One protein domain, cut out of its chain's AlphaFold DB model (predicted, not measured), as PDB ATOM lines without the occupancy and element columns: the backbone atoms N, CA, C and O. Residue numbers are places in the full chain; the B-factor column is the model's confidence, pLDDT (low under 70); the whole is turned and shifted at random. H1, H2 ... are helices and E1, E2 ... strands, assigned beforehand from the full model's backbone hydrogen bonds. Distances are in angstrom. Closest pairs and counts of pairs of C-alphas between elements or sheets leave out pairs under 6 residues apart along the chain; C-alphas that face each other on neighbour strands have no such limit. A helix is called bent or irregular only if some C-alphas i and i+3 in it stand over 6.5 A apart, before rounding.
ATOM      1  N   GLU A  16      91.069 136.621  88.666       59.50
ATOM      2  CA  GLU A  16      92.211 135.705  88.602       59.50
ATOM      3  C   GLU A  16      93.536 136.387  88.345       59.50
ATOM      4  O   GLU A  16      94.596 135.765  88.438       59.50
ATOM      5  N   TYR A  17      93.469 137.652  87.952       67.50
ATOM      6  CA  TYR A  17      94.641 138.406  87.603       67.50
ATOM      7  C   TYR A  17      94.969 139.375  88.724       67.50
ATOM      8  O   TYR A  17      94.118 140.152  89.154       67.50
ATOM      9  N   ARG A  18      96.234 139.386  89.139       67.19
ATOM     10  CA  ARG A  18      96.761 140.366  90.087       67.19
ATOM     11  C   ARG A  18      96.553 141.791  89.574       67.19
ATOM     12  O   ARG A  18      96.235 142.666  90.359       67.19
ATOM     13  N   CYS A  19      96.690 142.021  88.264       68.44
ATOM     14  CA  CYS A  19      96.397 143.308  87.627       68.44
ATOM     15  C   CYS A  19      95.527 143.125  86.376       68.44
ATOM     16  O   CYS A  19      95.920 142.437  85.431       68.44
ATOM     17  N   ARG A  20      94.388 143.830  86.320       63.81
ATOM     18  CA  ARG A  20      93.421 143.764  85.208       63.81
ATOM     19  C   ARG A  20      94.018 144.151  83.851       63.81
ATOM     20  O   ARG A  20      93.674 143.546  82.838       63.81
ATOM     21  N   LYS A  21      94.908 145.149  83.830       69.31
ATOM     22  CA  LYS A  21      95.545 145.654  82.602       69.31
ATOM     23  C   LYS A  21      96.583 144.679  82.039       69.31
ATOM     24  O   LYS A  21      96.634 144.485  80.832       69.31
ATOM     25  N   HIS A  22      97.387 144.069  82.909       67.56
ATOM     26  CA  HIS A  22      98.549 143.266  82.512       67.56
ATOM     27  C   HIS A  22      98.313 141.751  82.580       67.56
ATOM     28  O   HIS A  22      99.157 140.990  82.126       67.56
ATOM     29  N   ARG A  23      97.160 141.306  83.101       71.31
ATOM     30  CA  ARG A  23      96.746 139.893  83.145       71.31
ATOM     31  C   ARG A  23      97.778 138.956  83.796       71.31
ATOM     32  O   ARG A  23      97.950 137.821  83.361       71.31
ATOM     33  N   TYR A  24      98.453 139.407  84.854       73.62
ATOM     34  CA  TYR A  24      99.343 138.534  85.629       73.62
ATOM     35  C   TYR A  24      98.555 137.563  86.501       73.62
ATOM     36  O   TYR A  24      97.636 138.035  87.163       73.62
ATOM     37  N   PRO A  25      98.908 136.268  86.564       76.44
ATOM     38  CA  PRO A  25      98.210 135.292  87.399       76.44
ATOM     39  C   PRO A  25      98.207 135.675  88.884       76.44
ATOM     40  O   PRO A  25      99.168 136.270  89.378       76.44
ATOM     41  N   ARG A  26      97.131 135.324  89.592       79.75
ATOM     42  CA  ARG A  26      96.997 135.469  91.048       79.75
ATOM     43  C   ARG A  26      97.607 134.294  91.816       79.75
ATOM     44  O   ARG A  26      98.231 134.521  92.852       79.75
ATOM     45  N   TYR A  27      97.435 133.073  91.311       84.25
ATOM     46  CA  TYR A  27      97.837 131.845  91.996       84.25
ATOM     47  C   TYR A  27      99.079 131.216  91.373       84.25
ATOM     48  O   TYR A  27      99.228 131.169  90.149       84.25
ATOM     49  N   TYR A  28      99.955 130.713  92.238       86.19
ATOM     50  CA  TYR A  28     101.201 130.068  91.841       86.19
ATOM     51  C   TYR A  28     101.429 128.808  92.661       86.19
ATOM     52  O   TYR A  28     101.127 128.763  93.853       86.19
ATOM     53  N   ARG A  29     101.995 127.801  92.004       89.56
ATOM     54  CA  ARG A  29     102.533 126.598  92.618       89.56
ATOM     55  C   ARG A  29     104.046 126.728  92.681       89.56
ATOM     56  O   ARG A  29     104.689 126.999  91.667       89.56
ATOM     57  N   LEU A  30     104.595 126.550  93.872       91.00
ATOM     58  CA  LEU A  30     106.029 126.486  94.101       91.00
ATOM     59  C   LEU A  30     106.367 125.079  94.587       91.00
ATOM     60  O   LEU A  30     105.693 124.547  95.473       91.00
ATOM     61  N   LYS A  31     107.403 124.486  93.997       91.62
ATOM     62  CA  LYS A  31     107.898 123.160  94.362       91.62
ATOM     63  C   LYS A  31     109.403 123.206  94.586       91.62
ATOM     64  O   LYS A  31     110.121 123.752  93.752       91.62
ATOM     65  N   TRP A  32     109.852 122.591  95.671       90.06
ATOM     66  CA  TRP A  32     111.250 122.243  95.897       90.06
ATOM     67  C   TRP A  32     111.330 120.739  96.095       90.06
ATOM     68  O   TRP A  32     110.546 120.171  96.860       90.06
ATOM     69  N   GLU A  33     112.259 120.107  95.400       85.69
ATOM     70  CA  GLU A  33     112.581 118.693  95.568       85.69
ATOM     71  C   GLU A  33     113.880 118.587  96.361       85.69
ATOM     72  O   GLU A  33     114.689 119.512  96.341       85.69
ATOM     73  N   HIS A  34     114.063 117.476  97.072       80.69
ATOM     74  CA  HIS A  34     115.342 117.128  97.697       80.69
ATOM     75  C   HIS A  34     115.857 118.156  98.725       80.69
ATOM     76  O   HIS A  34     117.051 118.431  98.825       80.69
ATOM     77  N   LEU A  35     114.954 118.741  99.518       80.25
ATOM     78  CA  LEU A  35     115.315 119.712 100.548       80.25
ATOM     79  C   LEU A  35     116.033 119.052 101.731       80.25
ATOM     80  O   LEU A  35     115.443 118.271 102.477       80.25
ATOM     81  N   THR A  36     117.263 119.487 102.000       73.19
ATOM     82  CA  THR A  36     118.034 119.064 103.183       73.19
ATOM     83  C   THR A  36     117.947 119.984 104.383       73.19
ATOM     84  O   THR A  36     118.433 119.646 105.462       73.19
ATOM     85  N   ILE A  37     117.293 121.129 104.236       74.69
ATOM     86  CA  ILE A  37     117.156 122.091 105.325       74.69
ATOM     87  C   ILE A  37     116.114 121.590 106.342       74.69
ATOM     88  O   ILE A  37     115.063 121.071 105.946       74.69
ATOM     89  N   PRO A  38     116.348 121.768 107.656       78.06
ATOM     90  CA  PRO A  38     115.339 121.516 108.676       78.06
ATOM     91  C   PRO A  38     114.027 122.260 108.403       78.06
ATOM     92  O   PRO A  38     114.016 123.433 108.037       78.06
ATOM     93  N   VAL A  39     112.897 121.595 108.660       80.62
ATOM     94  CA  VAL A  39     111.554 122.151 108.412       80.62
ATOM     95  C   VAL A  39     111.365 123.518 109.081       80.62
ATOM     96  O   VAL A  39     110.784 124.422 108.484       80.62
ATOM     97  N   LYS A  40     111.887 123.691 110.300       81.12
ATOM     98  CA  LYS A  40     111.816 124.953 111.045       81.12
ATOM     99  C   LYS A  40     112.464 126.112 110.280       81.12
ATOM    100  O   LYS A  40     111.816 127.133 110.075       81.12
ATOM    101  N   ASP A  41     113.684 125.919 109.791       84.38
ATOM    102  CA  ASP A  41     114.442 126.968 109.102       84.38
ATOM    103  C   ASP A  41     113.792 127.326 107.761       84.38
ATOM    104  O   ASP A  41     113.769 128.489 107.356       84.38
ATOM    105  N   VAL A  42     113.190 126.340 107.087       84.44
ATOM    106  CA  VAL A  42     112.408 126.605 105.877       84.44
ATOM    107  C   VAL A  42     111.148 127.414 106.196       84.44
ATOM    108  O   VAL A  42     110.849 128.361 105.472       84.44
ATOM    109  N   LYS A  43     110.413 127.102 107.274       85.25
ATOM    110  CA  LYS A  43     109.247 127.911 107.683       85.25
ATOM    111  C   LYS A  43     109.642 129.361 107.954       85.25
ATOM    112  O   LYS A  43     108.939 130.266 107.504       85.25
ATOM    113  N   ASP A  44     110.768 129.578 108.626       85.25
ATOM    114  CA  ASP A  44     111.287 130.916 108.913       85.25
ATOM    115  C   ASP A  44     111.695 131.645 107.618       85.25
ATOM    116  O   ASP A  44     111.344 132.815 107.414       85.25
ATOM    117  N   ALA A  45     112.354 130.951 106.685       85.75
ATOM    118  CA  ALA A  45     112.727 131.496 105.379       85.75
ATOM    119  C   ALA A  45     111.505 131.871 104.524       85.75
ATOM    120  O   ALA A  45     111.486 132.933 103.904       85.75
ATOM    121  N   LEU A  46     110.468 131.031 104.509       85.19
ATOM    122  CA  LEU A  46     109.230 131.310 103.785       85.19
ATOM    123  C   LEU A  46     108.488 132.488 104.417       85.19
ATOM    124  O   LEU A  46     108.143 133.426 103.713       85.19
ATOM    125  N   THR A  47     108.308 132.489 105.738       80.56
ATOM    126  CA  THR A  47     107.563 133.547 106.443       80.56
ATOM    127  C   THR A  47     108.253 134.910 106.337       80.56
ATOM    128  O   THR A  47     107.584 135.937 106.253       80.56
ATOM    129  N   SER A  48     109.588 134.941 106.307       79.81
ATOM    130  CA  SER A  48     110.355 136.189 106.179       79.81
ATOM    131  C   SER A  48     110.433 136.733 104.748       79.81
ATOM    132  O   SER A  48     110.573 137.943 104.568       79.81
ATOM    133  N   ARG A  49     110.356 135.870 103.725       78.94
ATOM    134  CA  ARG A  49     110.581 136.256 102.319       78.94
ATOM    135  C   ARG A  49     109.310 136.270 101.463       78.94
ATOM    136  O   ARG A  49     109.229 137.070 100.533       78.94
ATOM    137  N   LEU A  50     108.321 135.420 101.747       82.12
ATOM    138  CA  LEU A  50     107.022 135.438 101.070       82.12
ATOM    139  C   LEU A  50     106.095 136.437 101.759       82.12
ATOM    140  O   LEU A  50     105.624 136.220 102.868       82.12
ATOM    141  N   GLN A  51     105.765 137.511 101.049       80.56
ATOM    142  CA  GLN A  51     104.823 138.540 101.509       80.56
ATOM    143  C   GLN A  51     103.350 138.179 101.228       80.56
ATOM    144  O   GLN A  51     102.482 139.049 101.234       80.56
ATOM    145  N   TYR A  52     103.065 136.914 100.918       84.88
ATOM    146  CA  TYR A  52     101.789 136.456 100.369       84.88
ATOM    147  C   TYR A  52     101.179 135.355 101.229       84.88
ATOM    148  O   TYR A  52     101.896 134.608 101.893       84.88
ATOM    149  N   SER A  53      99.854 135.214 101.176       87.19
ATOM    150  CA  SER A  53      99.172 134.081 101.798       87.19
ATOM    151  C   SER A  53      99.550 132.789 101.081       87.19
ATOM    152  O   SER A  53      99.589 132.741  99.848       87.19
ATOM    153  N   PHE A  54      99.820 131.732 101.841       89.94
ATOM    154  CA  PHE A  54     100.220 130.453 101.275       89.94
ATOM    155  C   PHE A  54      99.725 129.272 102.104       89.94
ATOM    156  O   PHE A  54      99.560 129.371 103.320       89.94
ATOM    157  N   TYR A  55      99.567 128.141 101.420       91.31
ATOM    158  CA  TYR A  55      99.303 126.832 102.001       91.31
ATOM    159  C   TYR A  55     100.315 125.834 101.446       91.31
ATOM    160  O   TYR A  55     100.504 125.783 100.231       91.31
ATOM    161  N   GLY A  56     100.955 125.035 102.299       90.94
ATOM    162  CA  GLY A  56     101.964 124.085 101.841       90.94
ATOM    163  C   GLY A  56     102.116 122.842 102.702       90.94
ATOM    164  O   GLY A  56     101.598 122.760 103.818       90.94
ATOM    165  N   VAL A  57     102.837 121.863 102.158       92.31
ATOM    166  CA  VAL A  57     103.115 120.571 102.796       92.31
ATOM    167  C   VAL A  57     104.556 120.146 102.528       92.31
ATOM    168  O   VAL A  57     105.019 120.176 101.387       92.31
ATOM    169  N   PHE A  58     105.237 119.716 103.591       88.38
ATOM    170  CA  PHE A  58     106.478 118.951 103.524       88.38
ATOM    171  C   PHE A  58     106.157 117.473 103.373       88.38
ATOM    172  O   PHE A  58     105.863 116.801 104.361       88.38
ATOM    173  N   ALA A  59     106.224 116.967 102.148       87.44
ATOM    174  CA  ALA A  59     106.123 115.540 101.898       87.44
ATOM    175  C   ALA A  59     107.474 114.884 102.200       87.44
ATOM    176  O   ALA A  59     108.513 115.353 101.729       87.44
ATOM    177  N   SER A  60     107.454 113.810 102.986       83.19
ATOM    178  CA  SER A  60     108.636 112.985 103.247       83.19
ATOM    179  C   SER A  60     108.400 111.591 102.690       83.19
ATOM    180  O   SER A  60     107.415 110.942 103.040       83.19
ATOM    181  N   THR A  61     109.312 111.130 101.843       81.06
ATOM    182  CA  THR A  61     109.271 109.783 101.271       81.06
ATOM    183  C   THR A  61     110.450 108.989 101.803       81.06
ATOM    184  O   THR A  61     111.584 109.459 101.748       81.06
ATOM    185  N   VAL A  62     110.197 107.788 102.325       77.44
ATOM    186  CA  VAL A  62     111.264 106.900 102.805       77.44
ATOM    187  C   VAL A  62     112.059 106.359 101.619       77.44
ATOM    188  O   VAL A  62     111.488 105.783 100.693       77.44
ATOM    189  N   CYS A  63     113.380 106.494 101.676       72.62
ATOM    190  CA  CYS A  63     114.301 105.860 100.746       72.62
ATOM    191  C   CYS A  63     114.719 104.499 101.315       72.62
ATOM    192  O   CYS A  63     115.384 104.418 102.348       72.62
ATOM    193  N   LEU A  64     114.330 103.423 100.630       61.56
ATOM    194  CA  LEU A  64     114.554 102.049 101.093       61.56
ATOM    195  C   LEU A  64     116.031 101.619 101.022       61.56
ATOM    196  O   LEU A  64     116.430 100.699 101.733       61.56
ATOM    197  N   SER A  65     116.860 102.279 100.202       64.06
ATOM    198  CA  SER A  65     118.306 102.043 100.152       64.06
ATOM    199  C   SER A  65     119.089 103.229  99.570       64.06
ATOM    200  O   SER A  65     118.558 104.022  98.795       64.06
ATOM    201  N   LEU A  66     120.396 103.308  99.867       63.12
ATOM    202  CA  LEU A  66     121.321 104.256  99.214       63.12
ATOM    203  C   LEU A  66     121.388 104.061  97.691       63.12
ATOM    204  O   LEU A  66     121.715 104.993  96.965       63.12
ATOM    205  N   ARG A  67     121.073 102.854  97.200       62.56
ATOM    206  CA  ARG A  67     121.041 102.536  95.768       62.56
ATOM    207  C   ARG A  67     119.822 103.149  95.077       62.56
ATOM    208  O   ARG A  67     119.949 103.620  93.953       62.56
ATOM    209  N   ASP A  68     118.679 103.189  95.759       60.50
ATOM    210  CA  ASP A  68     117.469 103.870  95.277       60.50
ATOM    211  C   ASP A  68     117.630 105.396  95.318       60.50
ATOM    212  O   ASP A  68     116.995 106.121  94.556       60.50
ATOM    213  N   ALA A  69     118.546 105.880  96.158       58.91
ATOM    214  CA  ALA A  69     118.864 107.290  96.302       58.91
ATOM    215  C   ALA A  69     119.871 107.829  95.264       58.91
ATOM    216  O   ALA A  69     120.138 109.024  95.243       58.91
ATOM    217  N   VAL A  70     120.409 106.984  94.372       54.91
ATOM    218  CA  VAL A  70     121.403 107.371  93.341       54.91
ATOM    219  C   VAL A  70     120.847 108.389  92.332       54.91
ATOM    220  O   VAL A  70     121.613 109.095  91.682       54.91
ATOM    221  N   LEU A  71     119.522 108.480  92.201       58.31
ATOM    222  CA  LEU A  71     118.855 109.464  91.341       58.31
ATOM    223  C   LEU A  71     118.665 110.831  92.017       58.31
ATOM    224  O   LEU A  71     118.248 111.777  91.354       58.31
ATOM    225  N   ILE A  72     118.967 110.933  93.312       59.81
ATOM    226  CA  ILE A  72     118.823 112.142  94.119       59.81
ATOM    227  C   ILE A  72     120.230 112.732  94.306       59.81
ATOM    228  O   ILE A  72     121.175 111.974  94.549       59.81
ATOM    229  N   PRO A  73     120.426 114.060  94.192       57.91
ATOM    230  CA  PRO A  73     121.704 114.673  94.542       57.91
ATOM    231  C   PRO A  73     122.125 114.204  95.943       57.91
ATOM    232  O   PRO A  73     121.309 114.213  96.860       57.91
ATOM    233  N   PHE A  74     123.385 113.797  96.139       52.31
ATOM    234  CA  PHE A  74     123.877 113.250  97.422       52.31
ATOM    235  C   PHE A  74     123.618 114.188  98.625       52.31
ATOM    236  O   PHE A  74     123.585 113.747  99.771       52.31
ATOM    237  N   ASN A  75     123.381 115.473  98.343       56.16
ATOM    238  CA  ASN A  75     123.085 116.550  99.282       56.16
ATOM    239  C   ASN A  75     121.574 116.766  99.508       56.16
ATOM    240  O   ASN A  75     121.209 117.809 100.039       56.16
ATOM    241  N   GLY A  76     120.717 115.848  99.045       56.31
ATOM    242  CA  GLY A  76     119.252 115.956  99.048       56.31
ATOM    243  C   GLY A  76     118.535 115.085 100.088       56.31
ATOM    244  O   GLY A  76     117.356 115.285 100.374       56.31
ATOM    245  N   LEU A  77     119.244 114.121 100.680       67.19
ATOM    246  CA  LEU A  77     118.681 113.162 101.632       67.19
ATOM    247  C   LEU A  77     118.899 113.631 103.067       67.19
ATOM    248  O   LEU A  77     120.011 113.994 103.450       67.19
ATOM    249  N   CYS A  78     117.860 113.539 103.890       70.06
ATOM    250  CA  CYS A  78     117.988 113.721 105.333       70.06
ATOM    251  C   CYS A  78     117.903 112.368 106.052       70.06
ATOM    252  O   CYS A  78     117.125 111.497 105.666       70.06
ATOM    253  N   TRP A  79     118.721 112.171 107.082       73.31
ATOM    254  CA  TRP A  79     118.696 110.961 107.904       73.31
ATOM    255  C   TRP A  79     117.681 111.119 109.042       73.31
ATOM    256  O   TRP A  79     117.735 112.099 109.786       73.31
ATOM    257  N   ASP A  80     116.756 110.167 109.178       72.31
ATOM    258  CA  ASP A  80     115.872 110.061 110.339       72.31
ATOM    259  C   ASP A  80     116.515 109.132 111.377       72.31
ATOM    260  O   ASP A  80     116.531 107.912 111.213       72.31
ATOM    261  N   GLU A  81     117.042 109.713 112.457       73.75
ATOM    262  CA  GLU A  81     117.691 108.961 113.539       73.75
ATOM    263  C   GLU A  81     116.738 108.023 114.289       73.75
ATOM    264  O   GLU A  81     117.172 106.979 114.772       73.75
ATOM    265  N   ASN A  82     115.444 108.355 114.374       72.75
ATOM    266  CA  ASN A  82     114.474 107.543 115.111       72.75
ATOM    267  C   ASN A  82     114.096 106.283 114.334       72.75
ATOM    268  O   ASN A  82     113.862 105.231 114.928       72.75
ATOM    269  N   GLN A  83     114.001 106.403 113.011       67.31
ATOM    270  CA  GLN A  83     113.608 105.300 112.135       67.31
ATOM    271  C   GLN A  83     114.802 104.577 111.506       67.31
ATOM    272  O   GLN A  83     114.637 103.473 110.992       67.31
ATOM    273  N   GLY A  84     115.998 105.169 111.550       73.56
ATOM    274  CA  GLY A  84     117.194 104.608 110.932       73.56
ATOM    275  C   GLY A  84     117.086 104.515 109.407       73.56
ATOM    276  O   GLY A  84     117.551 103.537 108.821       73.56
ATOM    277  N   VAL A  85     116.440 105.494 108.764       74.81
ATOM    278  CA  VAL A  85     116.223 105.527 107.307       74.81
ATOM    279  C   VAL A  85     116.537 106.901 106.722       74.81
ATOM    280  O   VAL A  85     116.456 107.921 107.406       74.81
ATOM    281  N   TYR A  86     116.865 106.937 105.431       75.81
ATOM    282  CA  TYR A  86     116.950 108.191 104.683       75.81
ATOM    283  C   TYR A  86     115.558 108.612 104.214       75.81
ATOM    284  O   TYR A  86     114.761 107.777 103.784       75.81
ATOM    285  N   LEU A  87     115.281 109.910 104.268       76.75
ATOM    286  CA  LEU A  87     114.067 110.511 103.739       76.75
ATOM    287  C   LEU A  87     114.432 111.496 102.628       76.75
ATOM    288  O   LEU A  87     115.280 112.373 102.822       76.75
ATOM    289  N   ASP A  88     113.732 111.382 101.505       80.38
ATOM    290  CA  ASP A  88     113.650 112.431 100.496       80.38
ATOM    291  C   ASP A  88     112.530 113.400 100.882       80.38
ATOM    292  O   ASP A  88     111.383 112.992 101.113       80.38
ATOM    293  N   ARG A  89     112.866 114.686 100.989       81.88
ATOM    294  CA  ARG A  89     111.929 115.732 101.400       81.88
ATOM    295  C   ARG A  89     111.637 116.663 100.247       81.88
ATOM    296  O   ARG A  89     112.527 117.288  99.684       81.88
ATOM    297  N   SER A  90     110.356 116.819  99.956       88.00
ATOM    298  CA  SER A  90     109.870 117.780  98.974       88.00
ATOM    299  C   SER A  90     108.900 118.752  99.629       88.00
ATOM    300  O   SER A  90     108.074 118.371 100.460       88.00
ATOM    301  N   LEU A  91     108.980 120.016  99.233       90.06
ATOM    302  CA  LEU A  91     108.076 121.067  99.672       90.06
ATOM    303  C   LEU A  91     107.183 121.485  98.512       90.06
ATOM    304  O   LEU A  91     107.661 121.871  97.447       90.06
ATOM    305  N   TYR A  92     105.881 121.465  98.765       92.31
ATOM    306  CA  TYR A  92     104.861 121.908  97.827       92.31
ATOM    307  C   TYR A  92     104.079 123.058  98.450       92.31
ATOM    308  O   TYR A  92     103.561 122.916  99.557       92.31
ATOM    309  N   ILE A  93     103.987 124.191  97.752       91.62
ATOM    310  CA  ILE A  93     103.280 125.385  98.225       91.62
ATOM    311  C   ILE A  93     102.356 125.923  97.136       91.62
ATOM    312  O   ILE A  93     102.742 126.051  95.975       91.62
ATOM    313  N   ILE A  94     101.149 126.306  97.541       90.44
ATOM    314  CA  ILE A  94     100.234 127.150  96.775       90.44
ATOM    315  C   ILE A  94     100.290 128.559  97.370       90.44
ATOM    316  O   ILE A  94     100.091 128.731  98.572       90.44
ATOM    317  N   VAL A  95     100.541 129.560  96.527       88.56
ATOM    318  CA  VAL A  95     100.638 130.976  96.905       88.56
ATOM    319  C   VAL A  95      99.476 131.757  96.293       88.56
ATOM    320  O   VAL A  95      99.225 131.657  95.090       88.56
ATOM    321  N   ASP A  96      98.801 132.568  97.110       86.50
ATOM    322  CA  ASP A  96      97.826 133.573  96.680       86.50
ATOM    323  C   ASP A  96      98.451 134.972  96.760       86.50
ATOM    324  O   ASP A  96      98.676 135.517  97.841       86.50
ATOM    325  N   THR A  97      98.718 135.569  95.597       79.62
ATOM    326  CA  THR A  97      99.323 136.910  95.499       79.62
ATOM    327  C   THR A  97      98.315 138.064  95.584       79.62
ATOM    328  O   THR A  97      98.710 139.232  95.511       79.62
ATOM    329  N   GLY A  98      97.024 137.758  95.763       75.88
ATOM    330  CA  GLY A  98      95.941 138.729  95.901       75.88
ATOM    331  C   GLY A  98      95.503 139.401  94.593       75.88
ATOM    332  O   GLY A  98      96.073 139.199  93.518       75.88
ATOM    333  N   VAL A  99      94.454 140.224  94.690       68.81
ATOM    334  CA  VAL A  99      93.939 141.062  93.592       68.81
ATOM    335  C   VAL A  99      94.357 142.510  93.840       68.81
ATOM    336  O   VAL A  99      94.153 143.029  94.936       68.81
ATOM    337  N   VAL A 100      94.913 143.184  92.830       62.88
ATOM    338  CA  VAL A 100      95.218 144.619  92.886       62.88
ATOM    339  C   VAL A 100      94.252 145.374  91.978       62.88
ATOM    340  O   VAL A 100      94.318 145.282  90.752       62.88
ATOM    341  N   GLU A 101      93.362 146.156  92.585       56.59
ATOM    342  CA  GLU A 101      92.366 146.956  91.858       56.59
ATOM    343  C   GLU A 101      92.996 148.170  91.149       56.59
ATOM    344  O   GLU A 101      92.587 148.519  90.041       56.59
ATOM    345  N   ASN A 102      94.060 148.748  91.725       56.66
ATOM    346  CA  ASN A 102      94.777 149.906  91.184       56.66
ATOM    347  C   ASN A 102      96.181 149.521  90.690       56.66
ATOM    348  O   ASN A 102      97.142 149.407  91.455       56.66
ATOM    349  N   CYS A 103      96.303 149.315  89.377       61.59
ATOM    350  CA  CYS A 103      97.567 148.979  88.724       61.59
ATOM    351  C   CYS A 103      98.494 150.211  88.642       61.59
ATOM    352  O   CYS A 103      98.427 150.977  87.682       61.59
ATOM    353  N   THR A 104      99.368 150.395  89.633       64.56
ATOM    354  CA  THR A 104     100.519 151.312  89.562       64.56
ATOM    355  C   THR A 104     101.717 150.587  88.946       64.56
ATOM    356  O   THR A 104     101.775 149.358  88.950       64.56
ATOM    357  N   THR A 105     102.706 151.309  88.421       58.97
ATOM    358  CA  THR A 105     103.896 150.707  87.785       58.97
ATOM    359  C   THR A 105     104.624 149.719  88.711       58.97
ATOM    360  O   THR A 105     105.093 148.686  88.245       58.97
ATOM    361  N   LEU A 113     108.801 135.171  92.874       79.12
ATOM    362  CA  LEU A 113     108.501 133.925  93.596       79.12
ATOM    363  C   LEU A 113     109.608 132.867  93.454       79.12
ATOM    364  O   LEU A 113     109.489 131.763  93.987       79.12
ATOM    365  N   TYR A 114     110.689 133.207  92.749       79.56
ATOM    366  CA  TYR A 114     111.908 132.407  92.707       79.56
ATOM    367  C   TYR A 114     112.637 132.581  94.034       79.56
ATOM    368  O   TYR A 114     113.228 133.629  94.299       79.56
ATOM    369  N   LEU A 115     112.535 131.570  94.888       82.44
ATOM    370  CA  LEU A 115     113.080 131.600  96.232       82.44
ATOM    371  C   LEU A 115     113.978 130.384  96.415       82.44
ATOM    372  O   LEU A 115     113.544 129.239  96.281       82.44
ATOM    373  N   GLN A 116     115.243 130.660  96.705       83.88
ATOM    374  CA  GLN A 116     116.226 129.632  97.001       83.88
ATOM    375  C   GLN A 116     116.110 129.212  98.467       83.88
ATOM    376  O   GLN A 116     116.105 130.061  99.372       83.88
ATOM    377  N   LEU A 117     116.029 127.904  98.683       82.69
ATOM    378  CA  LEU A 117     116.108 127.255  99.980       82.69
ATOM    379  C   LEU A 117     117.352 126.366  99.971       82.69
ATOM    380  O   LEU A 117     117.341 125.276  99.407       82.69
ATOM    381  N   GLY A 118     118.423 126.834 100.615       79.25
ATOM    382  CA  GLY A 118     119.692 126.105 100.644       79.25
ATOM    383  C   GLY A 118     120.311 126.124  99.257       79.25
ATOM    384  O   GLY A 118     120.434 127.197  98.670       79.25
ATOM    385  N   ASP A 119     120.631 124.952  98.722       75.44
ATOM    386  CA  ASP A 119     121.152 124.824  97.359       75.44
ATOM    387  C   ASP A 119     120.036 124.706  96.302       75.44
ATOM    388  O   ASP A 119     120.303 124.849  95.110       75.44
ATOM    389  N   GLU A 120     118.776 124.550  96.727       79.88
ATOM    390  CA  GLU A 120     117.649 124.247  95.844       79.88
ATOM    391  C   GLU A 120     116.803 125.479  95.499       79.88
ATOM    392  O   GLU A 120     116.441 126.301  96.352       79.88
ATOM    393  N   TRP A 121     116.430 125.588  94.224       82.00
ATOM    394  CA  TRP A 121     115.566 126.652  93.708       82.00
ATOM    395  C   TRP A 121     114.132 126.168  93.532       82.00
ATOM    396  O   TRP A 121     113.894 125.034  93.121       82.00
ATOM    397  N   SER A 122     113.157 127.050  93.779       83.25
ATOM    398  CA  SER A 122     111.769 126.720  93.469       83.25
ATOM    399  C   SER A 122     111.565 126.531  91.972       83.25
ATOM    400  O   SER A 122     111.873 127.409  91.162       83.25
ATOM    401  N   THR A 123     110.890 125.443  91.616       84.75
ATOM    402  CA  THR A 123     110.119 125.405  90.376       84.75
ATOM    403  C   THR A 123     108.863 126.243  90.588       84.75
ATOM    404  O   THR A 123     108.055 125.944  91.470       84.75
ATOM    405  N   VAL A 124     108.720 127.316  89.809       81.50
ATOM    406  CA  VAL A 124     107.584 128.242  89.884       81.50
ATOM    407  C   VAL A 124     106.680 128.016  88.685       81.50
ATOM    408  O   VAL A 124     107.063 128.280  87.546       81.50
ATOM    409  N   GLU A 125     105.451 127.594  88.946       81.81
ATOM    410  CA  GLU A 125     104.435 127.425  87.919       81.81
ATOM    411  C   GLU A 125     103.200 128.243  88.265       81.81
ATOM    412  O   GLU A 125     102.538 128.030  89.282       81.81
ATOM    413  N   SER A 126     102.844 129.188  87.397       72.69
ATOM    414  CA  SER A 126     101.506 129.762  87.450       72.69
ATOM    415  C   SER A 126     100.518 128.737  86.909       72.69
ATOM    416  O   SER A 126     100.671 128.297  85.767       72.69
ATOM    417  N   PHE A 127      99.474 128.418  87.662       67.44
ATOM    418  CA  PHE A 127      98.348 127.679  87.112       67.44
ATOM    419  C   PHE A 127      97.226 128.658  86.788       67.44
ATOM    420  O   PHE A 127      96.897 129.559  87.562       67.44
ATOM    421  N   ARG A 128      96.681 128.523  85.578       56.28
ATOM    422  CA  ARG A 128      95.528 129.316  85.168       56.28
ATOM    423  C   ARG A 128      94.303 128.804  85.896       56.28
ATOM    424  O   ARG A 128      94.067 127.601  85.965       56.28
ATOM    425  N   THR A 129      93.523 129.745  86.396       51.31
ATOM    426  CA  THR A 129      92.315 129.452  87.152       51.31
ATOM    427  C   THR A 129      91.020 129.724  86.365       51.31
ATOM    428  O   THR A 129      89.955 129.387  86.873       51.31
ATOM    429  N   SER A 130      91.119 130.212  85.113       46.38
ATOM    430  CA  SER A 130      90.013 130.469  84.160       46.38
ATOM    431  C   SER A 130      90.005 129.390  83.090       46.38
ATOM    432  O   SER A 130      91.052 129.030  82.549       46.38
ATOM    433  N   GLY A 131      88.833 128.880  82.710       44.00
ATOM    434  CA  GLY A 131      87.766 129.666  82.090       44.00
ATOM    435  C   GLY A 131      88.063 129.990  80.619       44.00
ATOM    436  O   GLY A 131      87.569 130.984  80.089       44.00
ATOM    437  N   LEU A 132      88.897 129.193  79.946       43.12
ATOM    438  CA  LEU A 132      88.877 129.178  78.489       43.12
ATOM    439  C   LEU A 132      87.573 128.510  78.054       43.12
ATOM    440  O   LEU A 132      87.211 127.421  78.490       43.12
ATOM    441  N   GLN A 133      86.858 129.185  77.168       42.19
ATOM    442  CA  GLN A 133      85.960 128.505  76.256       42.19
ATOM    443  C   GLN A 133      86.822 127.558  75.423       42.19
ATOM    444  O   GLN A 133      87.566 127.994  74.545       42.19
ATOM    445  N   PHE A 134      86.792 126.272  75.756       40.94
ATOM    446  CA  PHE A 134      87.484 125.272  74.963       40.94
ATOM    447  C   PHE A 134      86.548 124.831  73.858       40.94
ATOM    448  O   PHE A 134      85.356 124.648  74.083       40.94
ATOM    449  N   TYR A 135      87.074 124.642  72.663       37.12
ATOM    450  CA  TYR A 135      86.317 124.002  71.607       37.12
ATOM    451  C   TYR A 135      86.721 122.535  71.581       37.12
ATOM    452  O   TYR A 135      87.909 122.211  71.600       37.12
ATOM    453  N   SER A 136      85.744 121.631  71.575       40.09
ATOM    454  CA  SER A 136      86.038 120.226  71.298       40.09
ATOM    455  C   SER A 136      86.669 120.092  69.905       40.09
ATOM    456  O   SER A 136      86.608 121.018  69.092       40.09
ATOM    457  N   ARG A 137      87.183 118.904  69.560       34.69
ATOM    458  CA  ARG A 137      87.652 118.607  68.188       34.69
ATOM    459  C   ARG A 137      86.599 118.853  67.089       34.69
ATOM    460  O   ARG A 137      86.931 118.815  65.914       34.69
ATOM    461  N   TYR A 138      85.344 119.074  67.481       60.72
ATOM    462  CA  TYR A 138      84.198 119.345  66.618       60.72
ATOM    463  C   TYR A 138      83.748 120.812  66.633       60.72
ATOM    464  O   TYR A 138      82.687 121.121  66.107       60.72
ATOM    465  N   GLY A 139      84.498 121.714  67.275       35.41
ATOM    466  CA  GLY A 139      84.131 123.131  67.340       35.41
ATOM    467  C   GLY A 139      82.981 123.441  68.304       35.41
ATOM    468  O   GLY A 139      82.442 124.543  68.265       35.41
ATOM    469  N   ASN A 140      82.601 122.506  69.184       51.31
ATOM    470  CA  ASN A 140      81.574 122.763  70.196       51.31
ATOM    471  C   ASN A 140      82.176 123.471  71.400       51.31
ATOM    472  O   ASN A 140      83.181 123.007  71.940       51.31
ATOM    473  N   LEU A 141      81.511 124.535  71.847       46.47
ATOM    474  CA  LEU A 141      81.869 125.252  73.059       46.47
ATOM    475  C   LEU A 141      81.724 124.338  74.284       46.47
ATOM    476  O   LEU A 141      80.619 123.968  74.677       46.47
ATOM    477  N   LEU A 142      82.841 124.003  74.909       47.56
ATOM    478  CA  LEU A 142      82.898 123.407  76.229       47.56
ATOM    479  C   LEU A 142      83.000 124.555  77.233       47.56
ATOM    480  O   LEU A 142      83.993 125.284  77.279       47.56
ATOM    481  N   GLN A 143      81.935 124.744  78.009       52.31
ATOM    482  CA  GLN A 143      81.973 125.637  79.159       52.31
ATOM    483  C   GLN A 143      82.810 124.975  80.248       52.31
ATOM    484  O   GLN A 143      82.421 123.938  80.786       52.31
ATOM    485  N   ASP A 144      83.942 125.587  80.575       55.19
ATOM    486  CA  ASP A 144      84.655 125.290  81.805       55.19
ATOM    487  C   ASP A 144      83.780 125.732  82.985       55.19
ATOM    488  O   ASP A 144      83.605 126.925  83.239       55.19
ATOM    489  N   ARG A 145      83.119 124.762  83.624       54.59
ATOM    490  CA  ARG A 145      82.224 124.995  84.769       54.59
ATOM    491  C   ARG A 145      82.978 125.067  86.091       54.59
ATOM    492  O   ARG A 145      82.363 125.375  87.107       54.59
ATOM    493  N   GLU A 146      84.261 124.728  86.085       58.06
ATOM    494  CA  GLU A 146      85.065 124.683  87.292       58.06
ATOM    495  C   GLU A 146      85.468 126.105  87.686       58.06
ATOM    496  O   GLU A 146      86.073 126.833  86.897       58.06
ATOM    497  N   THR A 147      85.117 126.522  88.903       62.44
ATOM    498  CA  THR A 147      85.533 127.835  89.390       62.44
ATOM    499  C   THR A 147      87.010 127.815  89.782       62.44
ATOM    500  O   THR A 147      87.582 126.786  90.139       62.44
ATOM    501  N   VAL A 148      87.630 128.992  89.778       66.38
ATOM    502  CA  VAL A 148      88.964 129.237  90.350       66.38
ATOM    503  C   VAL A 148      89.092 128.637  91.754       66.38
ATOM    504  O   VAL A 148      90.102 128.012  92.069       66.38
ATOM    505  N   PHE A 149      88.051 128.794  92.581       67.75
ATOM    506  CA  PHE A 149      88.004 128.238  93.929       67.75
ATOM    507  C   PHE A 149      88.035 126.712  93.926       67.75
ATOM    508  O   PHE A 149      88.784 126.143  94.710       67.75
ATOM    509  N   ASP A 150      87.275 126.056  93.044       69.88
ATOM    510  CA  ASP A 150      87.246 124.591  92.949       69.88
ATOM    511  C   ASP A 150      88.623 124.028  92.569       69.88
ATOM    512  O   ASP A 150      89.071 123.038  93.149       69.88
ATOM    513  N   ARG A 151      89.333 124.704  91.655       75.25
ATOM    514  CA  ARG A 151      90.692 124.326  91.235       75.25
ATOM    515  C   ARG A 151      91.691 124.478  92.373       75.25
ATOM    516  O   ARG A 151      92.415 123.537  92.679       75.25
ATOM    517  N   VAL A 152      91.710 125.643  93.026       77.56
ATOM    518  CA  VAL A 152      92.593 125.891  94.175       77.56
ATOM    519  C   VAL A 152      92.271 124.915  95.306       77.56
ATOM    520  O   VAL A 152      93.184 124.338  95.885       77.56
ATOM    521  N   TYR A 153      90.989 124.659  95.576       78.69
ATOM    522  CA  TYR A 153      90.557 123.679  96.568       78.69
ATOM    523  C   TYR A 153      91.048 122.271  96.223       78.69
ATOM    524  O   TYR A 153      91.597 121.601  97.090       78.69
ATOM    525  N   ARG A 154      90.932 121.827  94.965       79.19
ATOM    526  CA  ARG A 154      91.450 120.523  94.526       79.19
ATOM    527  C   ARG A 154      92.964 120.422  94.685       79.19
ATOM    528  O   ARG A 154      93.437 119.398  95.163       79.19
ATOM    529  N   GLU A 155      93.709 121.465  94.326       84.62
ATOM    530  CA  GLU A 155      95.157 121.514  94.557       84.62
ATOM    531  C   GLU A 155      95.468 121.426  96.061       84.62
ATOM    532  O   GLU A 155      96.324 120.647  96.471       84.62
ATOM    533  N   GLN A 156      94.723 122.141  96.914       84.00
ATOM    534  CA  GLN A 156      94.877 122.053  98.369       84.00
ATOM    535  C   GLN A 156      94.537 120.663  98.919       84.00
ATOM    536  O   GLN A 156      95.263 120.164  99.775       84.00
ATOM    537  N   GLU A 157      93.462 120.027  98.450       82.94
ATOM    538  CA  GLU A 157      93.130 118.642  98.800       82.94
ATOM    539  C   GLU A 157      94.227 117.680  98.327       82.94
ATOM    540  O   GLU A 157      94.629 116.801  99.083       82.94
ATOM    541  N   GLY A 158      94.787 117.896  97.134       84.94
ATOM    542  CA  GLY A 158      95.940 117.152  96.626       84.94
ATOM    543  C   GLY A 158      97.187 117.312  97.499       84.94
ATOM    544  O   GLY A 158      97.916 116.350  97.708       84.94
ATOM    545  N   LEU A 159      97.415 118.491  98.082       85.31
ATOM    546  CA  LEU A 159      98.467 118.662  99.085       85.31
ATOM    547  C   LEU A 159      98.121 117.967 100.408       85.31
ATOM    548  O   LEU A 159      99.002 117.397 101.043       85.31
ATOM    549  N   LYS A 160      96.851 117.974 100.834       82.25
ATOM    550  CA  LYS A 160      96.413 117.309 102.074       82.25
ATOM    551  C   LYS A 160      96.577 115.793 102.041       82.25
ATOM    552  O   LYS A 160      96.705 115.223 103.126       82.25
ATOM    553  N   THR A 161      96.515 115.171 100.861       83.38
ATOM    554  CA  THR A 161      96.715 113.725 100.680       83.38
ATOM    555  C   THR A 161      98.187 113.321 100.684       83.38
ATOM    556  O   THR A 161      98.479 112.140 100.863       83.38
ATOM    557  N   LEU A 162      99.121 114.270 100.537       82.50
ATOM    558  CA  LEU A 162     100.538 114.003 100.755       82.50
ATOM    559  C   LEU A 162     100.776 113.756 102.251       82.50
ATOM    560  O   LEU A 162     100.455 114.596 103.095       82.50
ATOM    561  N   ASN A 163     101.363 112.604 102.585       77.25
ATOM    562  CA  ASN A 163     101.789 112.303 103.949       77.25
ATOM    563  C   ASN A 163     102.936 113.248 104.330       77.25
ATOM    564  O   ASN A 163     104.055 113.114 103.830       77.25
ATOM    565  N   GLY A 164     102.650 114.229 105.186       82.88
ATOM    566  CA  GLY A 164     103.599 115.302 105.434       82.88
ATOM    567  C   GLY A 164     103.189 116.322 106.487       82.88
ATOM    568  O   GLY A 164     102.039 116.382 106.929       82.88
ATOM    569  N   GLU A 165     104.152 117.158 106.872       85.94
ATOM    570  CA  GLU A 165     103.934 118.260 107.806       85.94
ATOM    571  C   GLU A 165     103.346 119.472 107.072       85.94
ATOM    572  O   GLU A 165     103.914 119.971 106.098       85.94
ATOM    573  N   ARG A 166     102.196 119.963 107.541       88.94
ATOM    574  CA  ARG A 166     101.501 121.114 106.945       88.94
ATOM    575  C   ARG A 166     102.091 122.436 107.430       88.94
ATOM    576  O   ARG A 166     102.440 122.578 108.603       88.94
ATOM    577  N   ILE A 167     102.133 123.423 106.537       89.75
ATOM    578  CA  ILE A 167     102.570 124.792 106.824       89.75
ATOM    579  C   ILE A 167     101.644 125.828 106.186       89.75
ATOM    580  O   ILE A 167     101.030 125.583 105.146       89.75
TER     581      ILE A 167
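AT A GLANCE: This is residues 16 to 105 and 113 to 167 of the 181 residues of an uncharacterized protein of Cochliobolus heterostrophus (strain C5 / ATCC 48332 / race O) (UniProt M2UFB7). Picture a long, narrow, strongly twisted sheet with a helix on each face: the two long strands E3 and E5 run side by side along it, E2 and E6 widen one part, E4 pairs at the far end of E5, and E7 lies beside E3. H3 covers one face and H1 the opposite face, while residues 127 to 147, with no named element, reach as far as 35 A from the mean of the C-alphas. The printed part has 145 residues, with three named helices and seven named strands; along the chain come E1, E2, H1, E3, H2, E4, E5, E6, H3 and E7, and the branched sheet has the neighbour pairs E2 and E5, E2 and E6, E3 and E5, E3 and E7, and E4 and E5, each antiparallel. The class is mixed, helices and strands, though under half of the residues, 72 of 145, are in named elements. The whole is loose, with a radius of gyration of the C-alphas of 18.6 A, and flat, spanning 55 by 42 by 22 A.

IN THESE COORDINATES: Start in the sheet at C-alpha 85, (116.223, 105.527, 107.307); from there E5, residues 85 to 96, runs 35.2 A to C-alpha 96 at (97.826, 133.573, 96.680). Beside it look for E3, residues 53 to 63, 32.0 A long, and E2, residues 27 to 32, 17.0 A long. The shorter strands of the sheet are E4, residues 77 to 80, E6, residues 123 to 126, and E7, residues 164 to 167, which ends at C-alpha 167, (102.570, 124.792, 106.824). H3, residues 148 to 160, is 18.3 A long, and H1, residues 39 to 49, is 15.4 A long. H2, residues 68 to 71, is irregular, but only just: C-alphas 68 and 71 are 7.0 A apart. E1, residues 17 to 19, begins at C-alpha 17, (94.641, 138.406, 87.603).

HOW THE PARTS SIT: Begin at E5, which has E3 on one side and both E2 and E4 on the other side. Between E3 and E5 find N 57 and O 92, 2.9 A apart and within hydrogen-bond range. E5 pairs with E2 over residues 91 to 96, where N 30 and O 93 are 2.8 A apart. Its pairing with E4 is staggered from this, over residues 85 to 88; E4 and E5 form a hairpin, with N 87 and O 78 at 2.8 A. On the other side of E2 is the edge strand E6, with N 29 and O 125 at 2.8 A. On the other side of E3 from E5 is the edge strand E7, with N 167 and O 56 at 2.8 A. H3 is on the sheet at a height of 9.8 A, over E3 and E5, and runs along the strands, at 14 degrees to E5 on the local plane; its closest C-alphas to E3 are those of Leu 159 and Val 57, 6.2 A apart. H1 is on the opposite face at a height of 9.5 A, over E3; it runs only just along the strands, at 28 degrees to E3 on the local plane. The closest C-alphas of H1 and E7 are those of Lys 43 and Ile 167, 7.4 A apart. H2 only grazes the sheet with residue 69. E1 pairs with no named strand, but its residues 17 to 19 pair antiparallel with residues 24 to 25. In H1 and H3 every O i to N i+4 pair is within hydrogen-bond range; H2 is too short for such a pair.

THE WHOLE: The C-alphas farthest apart are those of Glu 81 and Gly 139, at 58.8 A. Residues 106 to 112 are not printed, and C-alphas 105 and 113 are 18.3 A apart across this cut, in the link from E5 to E6. The link from E6 to H3 is long, with 21 residues. The mean pLDDT of the printed part is 72.9; look for values under 70 at residues 16 to 22, 64 to 77, 83, 99 to 105 and 127 to 150.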